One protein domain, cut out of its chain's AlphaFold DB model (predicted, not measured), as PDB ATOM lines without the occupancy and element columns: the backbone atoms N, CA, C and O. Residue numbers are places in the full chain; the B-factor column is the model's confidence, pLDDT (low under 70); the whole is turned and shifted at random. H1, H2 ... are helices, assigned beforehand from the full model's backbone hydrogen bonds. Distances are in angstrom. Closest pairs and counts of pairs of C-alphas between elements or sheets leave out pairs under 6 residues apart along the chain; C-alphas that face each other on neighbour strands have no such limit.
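AT A GLANCE: This is residues 8 to 154 of the 428 residues of an uncharacterized protein of Strongyloides stercoralis (UniProt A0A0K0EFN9). An elongated helical body has H4, H5 and H6 side by side, up and down, at one end, and H1 with the short H2 at the other. H8 sits in the middle between H6 and H3, and the kinked H3 runs along one side from H1 to the ends of H4, H5 and H6. The printed part has 147 residues with eight named helices, H1 to H8 in order, and no named strand: all helix. It is compact, radius of gyration of the C-alphas 16.0 A, spanning 49 by 32 by 24 A.

HOW THE PARTS SIT: H1, residues 8 to 24, touches H2, residues 26 to 32, only at the corner, closest C-alphas Phe 22 and Leu 29, 4.7 A. With residues 46 to 54 alone H3, residues 43 to 62, touches H1, closest C-alphas Met 12 and Gly 50, 4.2 A. H4, residues 71 to 80, and H5, residues 86 to 101, form a helical hairpin, closest C-alphas Gln 80 and Pro 86, 5.2 A. H5 and H6, residues 107 to 124, form another, Ile 99 and Lys 110 closest at 6.3 A. H7, residues 126 to 133, only just touches H6, at the corner, with 3 pairs of C-alphas within 8 A. H8, residues 143 to 154, touches H6 at a steep tilt of 57 degrees, C-alphas of Asn 112 and Tyr 154 closest at 4.4 A. Every O i to N i+4 pair is within hydrogen-bond range in H1, H2, H4 and H6, against 11 of 16 in H3, 9 of 12 in H5, 2 of 4 in H7 and 6 of 8 in H8.

IN THESE COORDINATES: H1 begins at C-alpha 8 (139.839, 178.368, 97.431) and measures 24.3 A. H3 measures 29.3 A, H5 22.7 A and H6 25.6 A. H8 ends at C-alpha 154 (137.619, 153.346, 94.983).

THE WHOLE: The C-alphas farthest apart, Ser 39 and Ser 87, are 52.0 A apart. The printed part has no cut and no long link, and no printed residue is under pLDDT 70.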
ATOM      1  N   ILE A   8     139.781 179.817  97.665       82.63
ATOM      2  CA  ILE A   8     139.839 178.368  97.431       82.63
ATOM      3  C   ILE A   8     139.004 177.629  98.479       82.63
ATOM      4  O   ILE A   8     138.157 176.814  98.121       82.63
ATOM      5  N   GLU A   9     139.174 177.955  99.763       84.74
ATOM      6  CA  GLU A   9     138.389 177.332 100.832       84.74
ATOM      7  C   GLU A   9     136.898 177.638 100.697       84.74
ATOM      8  O   GLU A   9     136.077 176.742 100.881       84.74
ATOM      9  N   LEU A  10     136.530 178.871 100.337       88.24
ATOM     10  CA  LEU A  10     135.134 179.222 100.073       88.24
ATOM     11  C   LEU A  10     134.556 178.379  98.934       88.24
ATOM     12  O   LEU A  10     133.494 177.789  99.113       88.24
ATOM     13  N   SER A  11     135.254 178.278  97.799       87.72
ATOM     14  CA  SER A  11     134.816 177.459  96.661       87.72
ATOM     15  C   SER A  11     134.665 175.988  97.044       87.72
ATOM     16  O   SER A  11     133.633 175.383  96.756       87.72
ATOM     17  N   MET A  12     135.645 175.438  97.767       89.85
ATOM     18  CA  MET A  12     135.628 174.064  98.264       89.85
ATOM     19  C   MET A  12     134.432 173.815  99.197       89.85
ATOM     20  O   MET A  12     133.628 172.916  98.953       89.85
ATOM     21  N   TYR A  13     134.251 174.631 100.240       90.08
ATOM     22  CA  TYR A  13     133.147 174.452 101.190       90.08
ATOM     23  C   TYR A  13     131.772 174.700 100.558       90.08
ATOM     24  O   TYR A  13     130.814 174.010 100.910       90.08
ATOM     25  N   CYS A  14     131.649 175.659  99.638       92.61
ATOM     26  CA  CYS A  14     130.413 175.880  98.885       92.61
ATOM     27  C   CYS A  14     130.076 174.669  98.016       92.61
ATOM     28  O   CYS A  14     128.938 174.204  98.054       92.61
ATOM     29  N   SER A  15     131.065 174.132  97.300       94.34
ATOM     30  CA  SER A  15     130.918 172.945  96.463       94.34
ATOM     31  C   SER A  15     130.342 171.760  97.247       94.34
ATOM     32  O   SER A  15     129.257 171.278  96.917       94.34
ATOM     33  N   PHE A  16     130.968 171.377  98.367       94.31
ATOM     34  CA  PHE A  16     130.473 170.266  99.189       94.31
ATOM     35  C   PHE A  16     129.112 170.534  99.822       94.31
ATOM     36  O   PHE A  16     128.284 169.628  99.890       94.31
ATOM     37  N   LYS A  17     128.837 171.764 100.271       93.61
ATOM     38  CA  LYS A  17     127.524 172.100 100.843       93.61
ATOM     39  C   LYS A  17     126.405 171.987  99.813       93.61
ATOM     40  O   LYS A  17     125.342 171.457 100.137       93.61
ATOM     41  N   ILE A  18     126.637 172.464  98.591       94.42
ATOM     42  CA  ILE A  18     125.664 172.360  97.498       94.42
ATOM     43  C   ILE A  18     125.504 170.892  97.093       94.42
ATOM     44  O   ILE A  18     124.371 170.423  97.010       94.42
ATOM     45  N   LYS A  19     126.605 170.143  96.937       94.49
ATOM     46  CA  LYS A  19     126.554 168.715  96.595       94.49
ATOM     47  C   LYS A  19     125.791 167.908  97.643       94.49
ATOM     48  O   LYS A  19     124.874 167.177  97.291       94.49
ATOM     49  N   LYS A  20     126.069 168.124  98.935       92.87
ATOM     50  CA  LYS A  20     125.345 167.480 100.042       92.87
ATOM     51  C   LYS A  20     123.846 167.788  99.998       92.87
ATOM     52  O   LYS A  20     123.032 166.888 100.197       92.87
ATOM     53  N   PHE A  21     123.469 169.036  99.704       93.31
ATOM     54  CA  PHE A  21     122.066 169.418  99.515       93.31
ATOM     55  C   PHE A  21     121.433 168.693  98.315       93.31
ATOM     56  O   PHE A  21     120.340 168.146  98.447       93.31
ATOM     57  N   PHE A  22     122.129 168.634  97.175       93.21
ATOM     58  CA  PHE A  22     121.654 167.958  95.961       93.21
ATOM     59  C   PHE A  22     121.474 166.454  96.207       93.21
ATOM     60  O   PHE A  22     120.446 165.896  95.835       93.21
ATOM     61  N   SER A  23     122.419 165.813  96.897       88.52
ATOM     62  CA  SER A  23     122.353 164.390  97.248       88.52
ATOM     63  C   SER A  23     121.230 164.078  98.237       88.52
ATOM     64  O   SER A  23     120.563 163.054  98.101       88.52
ATOM     65  N   LYS A  24     120.973 164.963  99.213       89.71
ATOM     66  CA  LYS A  24     119.846 164.814 100.153       89.71
ATOM     67  C   LYS A  24     118.491 164.900  99.445       89.71
ATOM     68  O   LYS A  24     117.553 164.204  99.823       89.71
ATOM     69  N   TYR A  25     118.390 165.733  98.415       92.50
ATOM     70  CA  TYR A  25     117.178 165.902  97.621       92.50
ATOM     71  C   TYR A  25     117.445 165.496  96.169       92.50
ATOM     72  O   TYR A  25     117.534 166.360  95.301       92.50
ATOM     73  N   SER A  26     117.550 164.185  95.909       88.56
ATOM     74  CA  SER A  26     118.051 163.605  94.644       88.56
ATOM     75  C   SER A  26     117.456 164.207  93.368       88.56
ATOM     76  O   SER A  26     118.168 164.378  92.385       88.56
ATOM     77  N   LYS A  27     116.187 164.635  93.395       91.12
ATOM     78  CA  LYS A  27     115.548 165.357  92.285       91.12
ATOM     79  C   LYS A  27     116.349 166.588  91.834       91.12
ATOM     80  O   LYS A  27     116.406 166.870  90.641       91.12
ATOM     81  N   PHE A  28     116.956 167.329  92.763       90.82
ATOM     82  CA  PHE A  28     117.819 168.464  92.433       90.82
ATOM     83  C   PHE A  28     119.122 168.010  91.781       90.82
ATOM     84  O   PHE A  28     119.546 168.639  90.816       90.82
ATOM     85  N   LEU A  29     119.726 166.920  92.262       88.19
ATOM     86  CA  LEU A  29     120.912 166.347  91.631       88.19
ATOM     87  C   LEU A  29     120.610 165.925  90.188       88.19
ATOM     88  O   LEU A  29     121.307 166.344  89.273       88.19
ATOM     89  N   GLU A  30     119.532 165.177  89.971       85.01
ATOM     90  CA  GLU A  30     119.119 164.709  88.642       85.01
ATOM     91  C   GLU A  30     118.782 165.861  87.685       85.01
ATOM     92  O   GLU A  30     119.088 165.787  86.498       85.01
ATOM     93  N   THR A  31     118.168 166.936  88.193       88.55
ATOM     94  CA  THR A  31     117.687 168.046  87.354       88.55
ATOM     95  C   THR A  31     118.761 169.100  87.086       88.55
ATOM     96  O   THR A  31     118.833 169.623  85.980       88.55
ATOM     97  N   TYR A  32     119.578 169.445  88.086       91.37
ATOM     98  CA  TYR A  32     120.420 170.649  88.047       91.37
ATOM     99  C   TYR A  32     121.921 170.370  88.039       91.37
ATOM    100  O   TYR A  32     122.695 171.315  87.916       91.37
ATOM    101  N   LYS A  33     122.373 169.112  88.154       90.16
ATOM    102  CA  LYS A  33     123.812 168.783  88.137       90.16
ATOM    103  C   LYS A  33     124.531 169.371  86.913       90.16
ATOM    104  O   LYS A  33     125.624 169.903  87.058       90.16
ATOM    105  N   TYR A  34     123.894 169.348  85.745       89.57
ATOM    106  CA  TYR A  34     124.457 169.880  84.498       89.57
ATOM    107  C   TYR A  34     123.943 171.281  84.126       89.57
ATOM    108  O   TYR A  34     124.176 171.743  83.010       89.57
ATOM    109  N   GLU A  35     123.255 171.966  85.044       90.63
ATOM    110  CA  GLU A  35     122.827 173.354  84.848       90.63
ATOM    111  C   GLU A  35     124.043 174.285  84.920       90.63
ATOM    112  O   GLU A  35     124.896 174.144  85.804       90.63
ATOM    113  N   SER A  36     124.130 175.244  83.997       89.73
ATOM    114  CA  SER A  36     125.266 176.162  83.914       89.73
ATOM    115  C   SER A  36     125.271 177.209  85.036       89.73
ATOM    116  O   SER A  36     124.283 177.895  85.296       89.73
ATOM    117  N   ILE A  37     126.432 177.414  85.653       89.34
ATOM    118  CA  ILE A  37     126.736 178.510  86.572       89.34
ATOM    119  C   ILE A  37     127.305 179.675  85.752       89.34
ATOM    120  O   ILE A  37     128.520 179.840  85.600       89.34
ATOM    121  N   GLY A  38     126.412 180.488  85.184       88.02
ATOM    122  CA  GLY A  38     126.805 181.569  84.277       88.02
ATOM    123  C   GLY A  38     127.608 181.033  83.088       88.02
ATOM    124  O   GLY A  38     127.208 180.059  82.464       88.02
ATOM    125  N   SER A  39     128.751 181.651  82.787       85.13
ATOM    126  CA  SER A  39     129.667 181.206  81.725       85.13
ATOM    127  C   SER A  39     130.832 180.345  82.233       85.13
ATOM    128  O   SER A  39     131.814 180.182  81.516       85.13
ATOM    129  N   TRP A  40     130.803 179.891  83.491       83.52
ATOM    130  CA  TRP A  40     131.960 179.247  84.124       83.52
ATOM    131  C   TRP A  40     132.042 177.738  83.869       83.52
ATOM    132  O   TRP A  40     133.128 177.201  83.669       83.52
ATOM    133  N   GLY A  41     130.899 177.066  83.917       86.08
ATOM    134  CA  GLY A  41     130.774 175.613  83.929       86.08
ATOM    135  C   GLY A  41     129.409 175.236  84.486       86.08
ATOM    136  O   GLY A  41     128.505 176.069  84.509       86.08
ATOM    137  N   THR A  42     129.259 174.016  84.964       90.43
ATOM    138  CA  THR A  42     128.042 173.456  85.558       90.43
ATOM    139  C   THR A  42     128.184 173.260  87.071       90.43
ATOM    140  O   THR A  42     129.256 173.470  87.647       90.43
ATOM    141  N   PHE A  43     127.109 172.852  87.750       92.81
ATOM    142  CA  PHE A  43     127.219 172.402  89.142       92.81
ATOM    143  C   PHE A  43     128.110 171.167  89.292       92.81
ATOM    144  O   PHE A  43     128.826 171.075  90.288       92.81
ATOM    145  N   ASP A  44     128.132 170.266  88.308       90.47
ATOM    146  CA  ASP A  44     129.055 169.131  88.295       90.47
ATOM    147  C   ASP A  44     130.511 169.604  88.295       90.47
ATOM    148  O   ASP A  44     131.292 169.174  89.142       90.47
ATOM    149  N   ASP A  45     130.851 170.584  87.451       89.66
ATOM    150  CA  ASP A  45     132.192 171.186  87.434       89.66
ATOM    151  C   ASP A  45     132.557 171.798  88.798       89.66
ATOM    152  O   ASP A  45     133.685 171.657  89.278       89.66
ATOM    153  N   LEU A  46     131.594 172.439  89.475       92.49
ATOM    154  CA  LEU A  46     131.800 172.972  90.826       92.49
ATOM    155  C   LEU A  46     132.063 171.853  91.839       92.49
ATOM    156  O   LEU A  46     132.930 172.005  92.704       92.49
ATOM    157  N   PHE A  47     131.339 170.737  91.747       93.04
ATOM    158  CA  PHE A  47     131.538 169.560  92.598       93.04
ATOM    159  C   PHE A  47     132.939 168.989  92.438       93.04
ATOM    160  O   PHE A  47     133.622 168.770  93.439       93.04
ATOM    161  N   GLN A  48     133.392 168.851  91.196       89.75
ATOM    162  CA  GLN A  48     134.736 168.377  90.900       89.75
ATOM    163  C   GLN A  48     135.814 169.300  91.482       89.75
ATOM    164  O   GLN A  48     136.707 168.841  92.194       89.75
ATOM    165  N   VAL A  49     135.678 170.618  91.300       87.71
ATOM    166  CA  VAL A  49     136.584 171.619  91.899       87.71
ATOM    167  C   VAL A  49     136.670 171.492  93.423       87.71
ATOM    168  O   VAL A  49     137.757 171.633  93.988       87.71
ATOM    169  N   GLY A  50     135.553 171.198  94.092       90.60
ATOM    170  CA  GLY A  50     135.535 170.934  95.532       90.60
ATOM    171  C   GLY A  50     136.390 169.730  95.909       90.60
ATOM    172  O   GLY A  50     137.263 169.855  96.770       90.60
ATOM    173  N   THR A  51     136.189 168.604  95.221       91.11
ATOM    174  CA  THR A  51     136.966 167.375  95.422       91.11
ATOM    175  C   THR A  51     138.464 167.618  95.212       91.11
ATOM    176  O   THR A  51     139.257 167.307  96.103       91.11
ATOM    177  N   TYR A  52     138.866 168.264  94.115       85.54
ATOM    178  CA  TYR A  52     140.287 168.489  93.810       85.54
ATOM    179  C   TYR A  52     140.992 169.385  94.823       85.54
ATOM    180  O   TYR A  52     142.094 169.073  95.258       85.54
ATOM    181  N   HIS A  53     140.359 170.485  95.239       83.48
ATOM    182  CA  HIS A  53     140.960 171.385  96.226       83.48
ATOM    183  C   HIS A  53     140.988 170.804  97.642       83.48
ATOM    184  O   HIS A  53     141.723 171.307  98.491       83.48
ATOM    185  N   SER A  54     140.196 169.765  97.909       85.31
ATOM    186  CA  SER A  54     140.177 169.102  99.210       85.31
ATOM    187  C   SER A  54     141.186 167.967  99.353       85.31
ATOM    188  O   SER A  54     141.590 167.695 100.478       85.31
ATOM    189  N   ALA A  55     141.627 167.342  98.259       80.63
ATOM    190  CA  ALA A  55     142.479 166.151  98.299       80.63
ATOM    191  C   ALA A  55     143.752 166.354  99.144       80.63
ATOM    192  O   ALA A  55     143.948 165.650 100.134       80.63
ATOM    193  N   GLU A  56     144.544 167.393  98.852       75.65
ATOM    194  CA  GLU A  56     145.758 167.716  99.623       75.65
ATOM    195  C   GLU A  56     145.469 167.952 101.113       75.65
ATOM    196  O   GLU A  56     146.261 167.581 101.982       75.65
ATOM    197  N   LYS A  57     144.313 168.550 101.425       80.00
ATOM    198  CA  LYS A  57     143.910 168.836 102.804       80.00
ATOM    199  C   LYS A  57     143.653 167.554 103.593       80.00
ATOM    200  O   LYS A  57     143.897 167.541 104.797       80.00
ATOM    201  N   PHE A  58     143.186 166.493 102.941       84.23
ATOM    202  CA  PHE A  58     142.878 165.229 103.604       84.23
ATOM    203  C   PHE A  58     144.082 164.306 103.782       84.23
ATOM    204  O   PHE A  58     144.003 163.426 104.627       84.23
ATOM    205  N   ASN A  59     145.236 164.556 103.154       76.64
ATOM    206  CA  ASN A  59     146.441 163.739 103.387       76.64
ATOM    207  C   ASN A  59     146.842 163.670 104.873       76.64
ATOM    208  O   ASN A  59     147.334 162.649 105.350       76.64
ATOM    209  N   GLY A  60     146.549 164.724 105.644       80.22
ATOM    210  CA  GLY A  60     146.765 164.727 107.090       80.22
ATOM    211  C   GLY A  60     145.904 163.724 107.870       80.22
ATOM    212  O   GLY A  60     146.286 163.360 108.980       80.22
ATOM    213  N   CYS A  61     144.788 163.226 107.321       85.79
ATOM    214  CA  CYS A  61     143.929 162.259 108.014       85.79
ATOM    215  C   CYS A  61     144.515 160.839 108.053       85.79
ATOM    216  O   CYS A  61     144.060 160.021 108.855       85.79
ATOM    217  N   LEU A  62     145.517 160.549 107.213       91.24
ATOM    218  CA  LEU A  62     146.224 159.265 107.166       91.24
ATOM    219  C   LEU A  62     147.451 159.215 108.089       91.24
ATOM    220  O   LEU A  62     148.128 158.190 108.146       91.24
ATOM    221  N   ILE A  63     147.755 160.302 108.805       89.09
ATOM    222  CA  ILE A  63     148.940 160.437 109.656       89.09
ATOM    223  C   ILE A  63     148.491 160.674 111.103       89.09
ATOM    224  O   ILE A  63     147.462 161.296 111.365       89.09
ATOM    225  N   MET A  64     149.263 160.173 112.069       92.75
ATOM    226  CA  MET A  64     149.014 160.469 113.479       92.75
ATOM    227  C   MET A  64     149.299 161.945 113.785       92.75
ATOM    228  O   MET A  64     150.350 162.478 113.429       92.75
ATOM    229  N   ASN A  65     148.387 162.595 114.505       90.01
ATOM    230  CA  ASN A  65     148.573 163.942 115.027       90.01
ATOM    231  C   ASN A  65     149.647 163.977 116.136       90.01
ATOM    232  O   ASN A  65     150.183 162.951 116.564       90.01
ATOM    233  N   SER A  66     149.944 165.170 116.664       90.21
ATOM    234  CA  SER A  66     150.956 165.366 117.717       90.21
ATOM    235  C   SER A  66     150.690 164.595 119.018       90.21
ATOM    236  O   SER A  66     151.577 164.502 119.862       90.21
ATOM    237  N   SER A  67     149.481 164.062 119.207       91.86
ATOM    238  CA  SER A  67     149.102 163.229 120.352       91.86
ATOM    239  C   SER A  67     149.232 161.725 120.078       91.86
ATOM    240  O   SER A  67     148.843 160.930 120.931       91.86
ATOM    241  N   GLY A  68     149.766 161.320 118.919       93.04
ATOM    242  CA  GLY A  68     149.932 159.912 118.546       93.04
ATOM    243  C   GLY A  68     148.619 159.225 118.166       93.04
ATOM    244  O   GLY A  68     148.485 158.017 118.343       93.04
ATOM    245  N   LYS A  69     147.630 159.993 117.695       93.68
ATOM    246  CA  LYS A  69     146.298 159.495 117.333       93.68
ATOM    247  C   LYS A  69     145.933 159.881 115.907       93.68
ATOM    248  O   LYS A  69     146.357 160.927 115.433       93.68
ATOM    249  N   PHE A  70     145.098 159.088 115.250       96.10
ATOM    250  CA  PHE A  70     144.509 159.467 113.965       96.10
ATOM    251  C   PHE A  70     143.221 160.265 114.192       96.10
ATOM    252  O   PHE A  70     142.316 159.786 114.878       96.10
ATOM    253  N   ASP A  71     143.101 161.451 113.588       95.48
ATOM    254  CA  ASP A  71     141.911 162.305 113.757       95.48
ATOM    255  C   ASP A  71     140.629 161.626 113.244       95.48
ATOM    256  O   ASP A  71     139.549 161.810 113.808       95.48
ATOM    257  N   ILE A  72     140.741 160.776 112.216       96.17
ATOM    258  CA  ILE A  72     139.618 159.977 111.713       96.17
ATOM    259  C   ILE A  72     139.133 158.958 112.757       96.17
ATOM    260  O   ILE A  72     137.928 158.845 112.969       96.17
ATOM    261  N   ILE A  73     140.038 158.290 113.485       97.08
ATOM    262  CA  ILE A  73     139.662 157.362 114.563       97.08
ATOM    263  C   ILE A  73     138.954 158.129 115.676       97.08
ATOM    264  O   ILE A  73     137.881 157.717 116.108       97.08
ATOM    265  N   GLU A  74     139.502 159.269 116.102       95.98
ATOM    266  CA  GLU A  74     138.867 160.093 117.137       95.98
ATOM    267  C   GLU A  74     137.458 160.536 116.717       95.98
ATOM    268  O   GLU A  74     136.544 160.540 117.540       95.98
ATOM    269  N   THR A  75     137.254 160.830 115.432       96.65
ATOM    270  CA  THR A  75     135.942 161.186 114.873       96.65
ATOM    271  C   THR A  75     134.951 160.023 114.969       96.65
ATOM    272  O   THR A  75     133.820 160.206 115.426       96.65
ATOM    273  N   PHE A  76     135.369 158.809 114.606       97.00
ATOM    274  CA  PHE A  76     134.530 157.614 114.716       97.00
ATOM    275  C   PHE A  76     134.287 157.178 116.170       97.00
ATOM    276  O   PHE A  76     133.212 156.662 116.474       97.00
ATOM    277  N   LEU A  77     135.205 157.464 117.095       96.36
ATOM    278  CA  LEU A  77     134.956 157.315 118.533       96.36
ATOM    279  C   LEU A  77     133.873 158.296 119.022       96.36
ATOM    280  O   LEU A  77     133.026 157.917 119.829       96.36
ATOM    281  N   GLN A  78     133.822 159.532 118.505       94.55
ATOM    282  CA  GLN A  78     132.704 160.444 118.804       94.55
ATOM    283  C   GLN A  78     131.376 159.944 118.228       94.55
ATOM    284  O   GLN A  78     130.334 160.087 118.869       94.55
ATOM    285  N   PHE A  79     131.401 159.350 117.032       95.38
ATOM    286  CA  PHE A  79     130.225 158.711 116.445       95.38
ATOM    287  C   PHE A  79     129.717 157.557 117.317       95.38
ATOM    288  O   PHE A  79     128.531 157.507 117.639       95.38
ATOM    289  N   GLN A  80     130.622 156.683 117.764       96.02
ATOM    290  CA  GLN A  80     130.320 155.539 118.622       96.02
ATOM    291  C   GLN A  80     129.539 155.938 119.886       96.02
ATOM    292  O   GLN A  80     128.600 155.240 120.270       96.02
ATOM    293  N   LEU A  81     129.867 157.079 120.504       93.59
ATOM    294  CA  LEU A  81     129.177 157.584 121.700       93.59
ATOM    295  C   LEU A  81     127.712 157.987 121.454       93.59
ATOM    296  O   LEU A  81     126.950 158.098 122.414       93.59
ATOM    297  N   LYS A  82     127.309 158.213 120.197       91.94
ATOM    298  CA  LYS A  82     125.917 158.528 119.830       91.94
ATOM    299  C   LYS A  82     125.041 157.280 119.682       91.94
ATOM    300  O   LYS A  82     123.816 157.398 119.675       91.94
ATOM    301  N   LEU A  83     125.643 156.101 119.542       92.44
ATOM    302  CA  LEU A  83     124.921 154.855 119.302       92.44
ATOM    303  C   LEU A  83     124.270 154.336 120.588       92.44
ATOM    304  O   LEU A  83     124.822 154.457 121.679       92.44
ATOM    305  N   SER A  84     123.114 153.678 120.463       91.63
ATOM    306  CA  SER A  84     122.437 153.063 121.617       91.63
ATOM    307  C   SER A  84     123.223 151.895 122.224       91.63
ATOM    308  O   SER A  84     123.086 151.624 123.414       91.63
ATOM    309  N   ASN A  85     124.048 151.213 121.422       91.15
ATOM    310  CA  ASN A  85     124.955 150.155 121.866       91.15
ATOM    311  C   ASN A  85     126.386 150.421 121.356       91.15
ATOM    312  O   ASN A  85     126.778 149.856 120.332       91.15
ATOM    313  N   PRO A  86     127.168 151.280 122.039       92.07
ATOM    314  CA  PRO A  86     128.500 151.681 121.585       92.07
ATOM    315  C   PRO A  86     129.460 150.513 121.333       92.07
ATOM    316  O   PRO A  86     130.226 150.557 120.375       92.07
ATOM    317  N   SER A  87     129.405 149.437 122.127       91.92
ATOM    318  CA  SER A  87     130.333 148.301 121.989       91.92
ATOM    319  C   SER A  87     130.142 147.504 120.696       91.92
ATOM    320  O   SER A  87     131.075 146.861 120.223       91.92
ATOM    321  N   ALA A  88     128.971 147.592 120.054       89.48
ATOM    322  CA  ALA A  88     128.774 147.019 118.721       89.48
ATOM    323  C   ALA A  88     129.680 147.674 117.659       89.48
ATOM    324  O   ALA A  88     129.913 147.088 116.604       89.48
ATOM    325  N   PHE A  89     130.209 148.872 117.940       95.45
ATOM    326  CA  PHE A  89     131.074 149.624 117.036       95.45
ATOM    327  C   PHE A  89     132.575 149.316 117.204       95.45
ATOM    328  O   PHE A  89     133.375 149.705 116.355       95.45
ATOM    329  N   ASP A  90     132.980 148.582 118.250       96.12
ATOM    330  CA  ASP A  90     134.399 148.317 118.560       96.12
ATOM    331  C   ASP A  90     135.129 147.578 117.420       96.12
ATOM    332  O   ASP A  90     136.311 147.824 117.152       96.12
ATOM    333  N   ALA A  91     134.413 146.706 116.700       96.51
ATOM    334  CA  ALA A  91     134.946 145.995 115.539       96.51
ATOM    335  C   ALA A  91     135.295 146.948 114.381       96.51
ATOM    336  O   ALA A  91     136.345 146.790 113.764       96.51
ATOM    337  N   TYR A  92     134.472 147.976 114.140       97.62
ATOM    338  CA  TYR A  92     134.720 148.990 113.109       97.62
ATOM    339  C   TYR A  92     135.920 149.867 113.474       97.62
ATOM    340  O   TYR A  92     136.764 150.144 112.625       97.62
ATOM    341  N   ILE A  93     136.047 150.267 114.745       97.72
ATOM    342  CA  ILE A  93     137.226 151.014 115.215       97.72
ATOM    343  C   ILE A  93     138.504 150.195 115.007       97.72
ATOM    344  O   ILE A  93     139.512 150.732 114.545       97.72
ATOM    345  N   SER A  94     138.463 148.894 115.304       97.44
ATOM    346  CA  SER A  94     139.602 147.990 115.107       97.44
ATOM    347  C   SER A  94     139.967 147.837 113.626       97.44
ATOM    348  O   SER A  94     141.139 147.957 113.274       97.44
ATOM    349  N   GLU A  95     138.973 147.639 112.755       97.91
ATOM    350  CA  GLU A  95     139.137 147.566 111.295       97.91
ATOM    351  C   GLU A  95     139.784 148.841 110.735       97.91
ATOM    352  O   GLU A  95     140.822 148.773 110.076       97.91
ATOM    353  N   LEU A  96     139.245 150.015 111.081       97.92
ATOM    354  CA  LEU A  96     139.795 151.302 110.654       97.92
ATOM    355  C   LEU A  96     141.226 151.522 111.167       97.92
ATOM    356  O   LEU A  96     142.084 152.022 110.438       97.92
ATOM    357  N   THR A  97     141.504 151.123 112.412       97.35
ATOM    358  CA  THR A  97     142.848 151.222 112.998       97.35
ATOM    359  C   THR A  97     143.856 150.380 112.217       97.35
ATOM    360  O   THR A  97     144.946 150.869 111.920       97.35
ATOM    361  N   LEU A  98     143.490 149.150 111.835       97.42
ATOM    362  CA  LEU A  98     144.343 148.266 111.036       97.42
ATOM    363  C   LEU A  98     144.633 148.850 109.648       97.42
ATOM    364  O   LEU A  98     145.786 148.825 109.216       97.42
ATOM    365  N   ILE A  99     143.626 149.425 108.979       97.49
ATOM    366  CA  ILE A  99     143.805 150.095 107.678       97.49
ATOM    367  C   ILE A  99     144.833 151.231 107.798       97.49
ATOM    368  O   ILE A  99     145.789 151.302 107.022       97.49
ATOM    369  N   LEU A 100     144.674 152.104 108.797       96.57
ATOM    370  CA  LEU A 100     145.514 153.295 108.964       96.57
ATOM    371  C   LEU A 100     146.949 152.955 109.381       96.57
ATOM    372  O   LEU A 100     147.895 153.561 108.869       96.57
ATOM    373  N   GLN A 101     147.119 151.975 110.274       95.83
ATOM    374  CA  GLN A 101     148.426 151.541 110.777       95.83
ATOM    375  C   GLN A 101     149.186 150.630 109.810       95.83
ATOM    376  O   GLN A 101     150.393 150.452 109.980       95.83
ATOM    377  N   SER A 102     148.514 150.059 108.809       96.08
ATOM    378  CA  SER A 102     149.164 149.195 107.830       96.08
ATOM    379  C   SER A 102     150.284 149.929 107.087       96.08
ATOM    380  O   SER A 102     150.105 151.044 106.589       96.08
ATOM    381  N   THR A 103     151.440 149.275 106.988       93.79
ATOM    382  CA  THR A 103     152.563 149.692 106.138       93.79
ATOM    383  C   THR A 103     152.578 148.961 104.797       93.79
ATOM    384  O   THR A 103     153.477 149.202 104.001       93.79
ATOM    385  N   SER A 104     151.638 148.036 104.562       93.49
ATOM    386  CA  SER A 104     151.531 147.303 103.294       93.49
ATOM    387  C   SER A 104     150.680 148.032 102.261       93.49
ATOM    388  O   SER A 104     150.830 147.761 101.080       93.49
ATOM    389  N   TYR A 105     149.784 148.919 102.708       93.07
ATOM    390  CA  TYR A 105     148.923 149.698 101.826       93.07
ATOM    391  C   TYR A 105     149.572 151.028 101.457       93.07
ATOM    392  O   TYR A 105     150.004 151.791 102.331       93.07
ATOM    393  N   THR A 106     149.556 151.324 100.166       90.49
ATOM    394  CA  THR A 106     149.751 152.661  99.609       90.49
ATOM    395  C   THR A 106     148.663 153.622 100.098       90.49
ATOM    396  O   THR A 106     147.619 153.222 100.616       90.49
ATOM    397  N   GLU A 107     148.884 154.927  99.928       88.83
ATOM    398  CA  GLU A 107     147.874 155.938 100.270       88.83
ATOM    399  C   GLU A 107     146.577 155.752  99.464       88.83
ATOM    400  O   GLU A 107     145.490 155.876 100.026       88.83
ATOM    401  N   SER A 108     146.689 155.383  98.180       89.16
ATOM    402  CA  SER A 108     145.545 155.080  97.305       89.16
ATOM    403  C   SER A 108     144.699 153.934  97.860       89.16
ATOM    404  O   SER A 108     143.490 154.084  98.050       89.16
ATOM    405  N   GLU A 109     145.342 152.819  98.214       93.38
ATOM    406  CA  GLU A 109     144.663 151.652  98.786       93.38
ATOM    407  C   GLU A 109     144.011 151.986 100.133       93.38
ATOM    408  O   GLU A 109     142.886 151.560 100.399       93.38
ATOM    409  N   LYS A 110     144.661 152.805 100.974       95.43
ATOM    410  CA  LYS A 110     144.054 153.272 102.229       95.43
ATOM    411  C   LYS A 110     142.796 154.093 101.973       95.43
ATOM    412  O   LYS A 110     141.792 153.858 102.641       95.43
ATOM    413  N   TYR A 111     142.815 155.030 101.025       94.83
ATOM    414  CA  TYR A 111     141.615 155.797 100.686       94.83
ATOM    415  C   TYR A 111     140.506 154.910 100.115       94.83
ATOM    416  O   TYR A 111     139.358 155.069 100.529       94.83
ATOM    417  N   ASN A 112     140.832 153.949  99.247       95.38
ATOM    418  CA  ASN A 112     139.868 152.957  98.768       95.38
ATOM    419  C   ASN A 112     139.188 152.217  99.942       95.38
ATOM    420  O   ASN A 112     137.968 152.271 100.099       95.38
ATOM    421  N   LEU A 113     139.978 151.628 100.844       97.23
ATOM    422  CA  LEU A 113     139.463 150.906 102.014       97.23
ATOM    423  C   LEU A 113     138.662 151.814 102.961       97.23
ATOM    424  O   LEU A 113     137.669 151.390 103.550       97.23
ATOM    425  N   ILE A 114     139.045 153.087 103.094       97.48
ATOM    426  CA  ILE A 114     138.289 154.085 103.862       97.48
ATOM    427  C   ILE A 114     136.922 154.365 103.219       97.48
ATOM    428  O   ILE A 114     135.936 154.519 103.944       97.48
ATOM    429  N   TYR A 115     136.821 154.429 101.887       97.68
ATOM    430  CA  TYR A 115     135.528 154.563 101.207       97.68
ATOM    431  C   TYR A 115     134.617 153.365 101.490       97.68
ATOM    432  O   TYR A 115     133.449 153.547 101.860       97.68
ATOM    433  N   GLU A 116     135.152 152.150 101.362       97.66
ATOM    434  CA  GLU A 116     134.421 150.916 101.660       97.66
ATOM    435  C   GLU A 116     133.968 150.888 103.124       97.66
ATOM    436  O   GLU A 116     132.796 150.629 103.406       97.66
ATOM    437  N   PHE A 117     134.853 151.267 104.051       98.27
ATOM    438  CA  PHE A 117     134.557 151.383 105.475       98.27
ATOM    439  C   PHE A 117     133.413 152.367 105.762       98.27
ATOM    440  O   PHE A 117     132.439 152.010 106.429       98.27
ATOM    441  N   ILE A 118     133.482 153.597 105.234       97.73
ATOM    442  CA  ILE A 118     132.428 154.611 105.424       97.73
ATOM    443  C   ILE A 118     131.097 154.116 104.843       97.73
ATOM    444  O   ILE A 118     130.040 154.323 105.448       97.73
ATOM    445  N   THR A 119     131.134 153.449 103.688       96.64
ATOM    446  CA  THR A 119     129.946 152.897 103.020       96.64
ATOM    447  C   THR A 119     129.316 151.769 103.834       96.64
ATOM    448  O   THR A 119     128.095 151.762 104.023       96.64
ATOM    449  N   LYS A 120     130.136 150.867 104.379       97.12
ATOM    450  CA  LYS A 120     129.718 149.792 105.285       97.12
ATOM    451  C   LYS A 120     129.052 150.362 106.539       97.12
ATOM    452  O   LYS A 120     127.884 150.076 106.785       97.12
ATOM    453  N   VAL A 121     129.717 151.282 107.247       96.92
ATOM    454  CA  VAL A 121     129.147 151.963 108.428       96.92
ATOM    455  C   VAL A 121     127.826 152.665 108.089       96.92
ATOM    456  O   VAL A 121     126.852 152.545 108.827       96.92
ATOM    457  N   SER A 122     127.757 153.369 106.958       94.88
ATOM    458  CA  SER A 122     126.533 154.065 106.532       94.88
ATOM    459  C   SER A 122     125.381 153.111 106.199       94.88
ATOM    460  O   SER A 122     124.219 153.507 106.293       94.88
ATOM    461  N   THR A 123     125.694 151.885 105.777       95.61
ATOM    462  CA  THR A 123     124.713 150.839 105.458       95.61
ATOM    463  C   THR A 123     124.199 150.164 106.725       95.61
ATOM    464  O   THR A 123     123.001 149.916 106.836       95.61
ATOM    465  N   ASP A 124     125.085 149.924 107.690       95.20
ATOM    466  CA  ASP A 124     124.753 149.258 108.951       95.20
ATOM    467  C   ASP A 124     124.043 150.195 109.947       95.20
ATOM    468  O   ASP A 124     123.249 149.742 110.774       95.20
ATOM    469  N   PHE A 125     124.273 151.512 109.842       94.03
ATOM    470  CA  PHE A 125     123.666 152.548 110.691       94.03
ATOM    471  C   PHE A 125     122.930 153.626 109.869       94.03
ATOM    472  O   PHE A 125     123.271 154.813 109.956       94.03
ATOM    473  N   PRO A 126     121.902 153.260 109.079       94.15
ATOM    474  CA  PRO A 126     121.262 154.173 108.130       94.15
ATOM    475  C   PRO A 126     120.610 155.384 108.813       94.15
ATOM    476  O   PRO A 126     120.695 156.496 108.290       94.15
ATOM    477  N   ASP A 127     120.040 155.197 110.007       93.42
ATOM    478  CA  ASP A 127     119.387 156.261 110.787       93.42
ATOM    479  C   ASP A 127     120.364 157.355 111.245       93.42
ATOM    480  O   ASP A 127     119.964 158.494 111.471       93.42
ATOM    481  N   PHE A 128     121.658 157.031 111.342       92.92
ATOM    482  CA  PHE A 128     122.710 157.954 111.766       92.92
ATOM    483  C   PHE A 128     123.571 158.455 110.603       92.92
ATOM    484  O   PHE A 128     124.572 159.135 110.830       92.92
ATOM    485  N   LYS A 129     123.207 158.151 109.351       92.68
ATOM    486  CA  LYS A 129     124.009 158.521 108.176       92.68
ATOM    487  C   LYS A 129     124.218 160.031 108.055       92.68
ATOM    488  O   LYS A 129     125.327 160.472 107.758       92.68
ATOM    489  N   GLU A 130     123.177 160.834 108.292       92.24
ATOM    490  CA  GLU A 130     123.307 162.299 108.249       92.24
ATOM    491  C   GLU A 130     124.260 162.798 109.341       92.24
ATOM    492  O   GLU A 130     125.203 163.531 109.040       92.24
ATOM    493  N   ASP A 131     124.071 162.315 110.572       93.00
ATOM    494  CA  ASP A 131     124.914 162.649 111.719       93.00
ATOM    495  C   ASP A 131     126.372 162.246 111.511       93.00
ATOM    496  O   ASP A 131     127.265 162.997 111.899       93.00
ATOM    497  N   LEU A 132     126.617 161.077 110.910       95.15
ATOM    498  CA  LEU A 132     127.948 160.599 110.547       95.15
ATOM    499  C   LEU A 132     128.607 161.577 109.571       95.15
ATOM    500  O   LEU A 132     129.722 162.036 109.796       95.15
ATOM    501  N   PHE A 133     127.897 161.941 108.505       95.34
ATOM    502  CA  PHE A 133     128.414 162.797 107.438       95.34
ATOM    503  C   PHE A 133     128.593 164.262 107.848       95.34
ATOM    504  O   PHE A 133     129.225 165.019 107.111       95.34
ATOM    505  N   ASP A 134     128.039 164.684 108.986       94.31
ATOM    506  CA  ASP A 134     128.268 166.005 109.585       94.31
ATOM    507  C   ASP A 134     129.436 166.041 110.585       94.31
ATOM    508  O   ASP A 134     129.824 167.126 111.023       94.31
ATOM    509  N   LEU A 135     130.026 164.897 110.949       95.55
ATOM    510  CA  LEU A 135     131.183 164.882 111.845       95.55
ATOM    511  C   LEU A 135     132.435 165.423 111.148       95.55
ATOM    512  O   LEU A 135     132.782 165.000 110.048       95.55
ATOM    513  N   GLU A 136     133.122 166.343 111.826       95.22
ATOM    514  CA  GLU A 136     134.386 166.939 111.387       95.22
ATOM    515  C   GLU A 136     135.578 166.080 111.818       95.22
ATOM    516  O   GLU A 136     135.714 165.731 112.990       95.22
ATOM    517  N   ILE A 137     136.470 165.810 110.869       94.24
ATOM    518  CA  ILE A 137     137.738 165.113 111.054       94.24
ATOM    519  C   ILE A 137     138.820 166.158 111.316       94.24
ATOM    520  O   ILE A 137     139.411 166.724 110.391       94.24
ATOM    521  N   GLY A 138     139.058 166.445 112.597       89.12
ATOM    522  CA  GLY A 138     140.049 167.431 113.024       89.12
ATOM    523  C   GLY A 138     139.841 168.793 112.348       89.12
ATOM    524  O   GLY A 138     138.794 169.426 112.493       89.12
ATOM    525  N   SER A 139     140.852 169.260 111.611       87.72
ATOM    526  CA  SER A 139     140.804 170.499 110.817       87.72
ATOM    527  C   SER A 139     140.627 170.266 109.308       87.72
ATOM    528  O   SER A 139     140.560 171.239 108.545       87.72
ATOM    529  N   PHE A 140     140.541 169.007 108.868       88.55
ATOM    530  CA  PHE A 140     140.594 168.619 107.455       88.55
ATOM    531  C   PHE A 140     139.251 168.828 106.743       88.55
ATOM    532  O   PHE A 140     139.202 169.391 105.649       88.55
ATOM    533  N   GLY A 141     138.151 168.494 107.410       91.06
ATOM    534  CA  GLY A 141     136.789 168.644 106.901       91.06
ATOM    535  C   GLY A 141     135.890 167.533 107.427       91.06
ATOM    536  O   GLY A 141     136.284 166.783 108.313       91.06
ATOM    537  N   SER A 142     134.686 167.402 106.879       94.69
ATOM    538  CA  SER A 142     133.718 166.403 107.347       94.69
ATOM    539  C   SER A 142     133.957 164.999 106.782       94.69
ATOM    540  O   SER A 142     134.608 164.841 105.748       94.69
ATOM    541  N   ILE A 143     133.352 163.977 107.405       95.77
ATOM    542  CA  ILE A 143     133.290 162.612 106.845       95.77
ATOM    543  C   ILE A 143     132.670 162.618 105.442       95.77
ATOM    544  O   ILE A 143     133.124 161.874 104.578       95.77
ATOM    545  N   TYR A 144     131.689 163.491 105.180       95.36
ATOM    546  CA  TYR A 144     131.131 163.653 103.836       95.36
ATOM    547  C   TYR A 144     132.199 164.054 102.812       95.36
ATOM    548  O   TYR A 144     132.300 163.445 101.754       95.36
ATOM    549  N   MET A 145     133.028 165.051 103.136       95.05
ATOM    550  CA  MET A 145     134.117 165.480 102.250       95.05
ATOM    551  C   MET A 145     135.129 164.355 102.023       95.05
ATOM    552  O   MET A 145     135.528 164.128 100.885       95.05
ATOM    553  N   LEU A 146     135.497 163.622 103.081       95.59
ATOM    554  CA  LEU A 146     136.386 162.467 102.955       95.59
ATOM    555  C   LEU A 146     135.792 161.405 102.025       95.59
ATOM    556  O   LEU A 146     136.511 160.904 101.171       95.59
ATOM    557  N   GLN A 147     134.497 161.099 102.148       95.67
ATOM    558  CA  GLN A 147     133.830 160.122 101.286       95.67
ATOM    559  C   GLN A 147     133.878 160.524  99.802       95.67
ATOM    560  O   GLN A 147     134.106 159.686  98.934       95.67
ATOM    561  N   GLU A 148     133.677 161.806  99.503       94.84
ATOM    562  CA  GLU A 148     133.687 162.340  98.133       94.84
ATOM    563  C   GLU A 148     135.084 162.348  97.484       94.84
ATOM    564  O   GLU A 148     135.200 162.351  96.254       94.84
ATOM    565  N   ILE A 149     136.141 162.341  98.301       93.95
ATOM    566  CA  ILE A 149     137.530 162.159  97.859       93.95
ATOM    567  C   ILE A 149     137.831 160.667  97.712       93.95
ATOM    568  O   ILE A 149     138.294 160.229  96.660       93.95
ATOM    569  N   SER A 150     137.535 159.873  98.744       95.81
ATOM    570  CA  SER A 150     137.880 158.453  98.798       95.81
ATOM    571  C   SER A 150     137.161 157.620  97.733       95.81
ATOM    572  O   SER A 150     137.741 156.667  97.215       95.81
ATOM    573  N   ILE A 151     135.960 158.029  97.305       96.33
ATOM    574  CA  ILE A 151     135.254 157.396  96.179       96.33
ATOM    575  C   ILE A 151     136.041 157.469  94.861       96.33
ATOM    576  O   ILE A 151     135.883 156.590  94.015       96.33
ATOM    577  N   GLN A 152     136.895 158.480  94.659       95.21
ATOM    578  CA  GLN A 152     137.708 158.562  93.440       95.21
ATOM    579  C   GLN A 152     138.759 157.451  93.409       95.21
ATOM    580  O   GLN A 152     138.927 156.809  92.378       95.21
ATOM    581  N   TYR A 153     139.392 157.171  94.550       95.16
ATOM    582  CA  TYR A 153     140.327 156.055  94.703       95.16
ATOM    583  C   TYR A 153     139.618 154.706  94.565       95.16
ATOM    584  O   TYR A 153     140.086 153.848  93.827       95.16
ATOM    585  N   TYR A 154     138.436 154.550  95.174       96.93
ATOM    586  CA  TYR A 154     137.619 153.346  94.983       96.93
ATOM    587  C   TYR A 154     137.317 153.083  93.505       96.93
ATOM    588  O   TYR A 154     137.487 151.967  93.022       96.93
TER     589      TYR A 154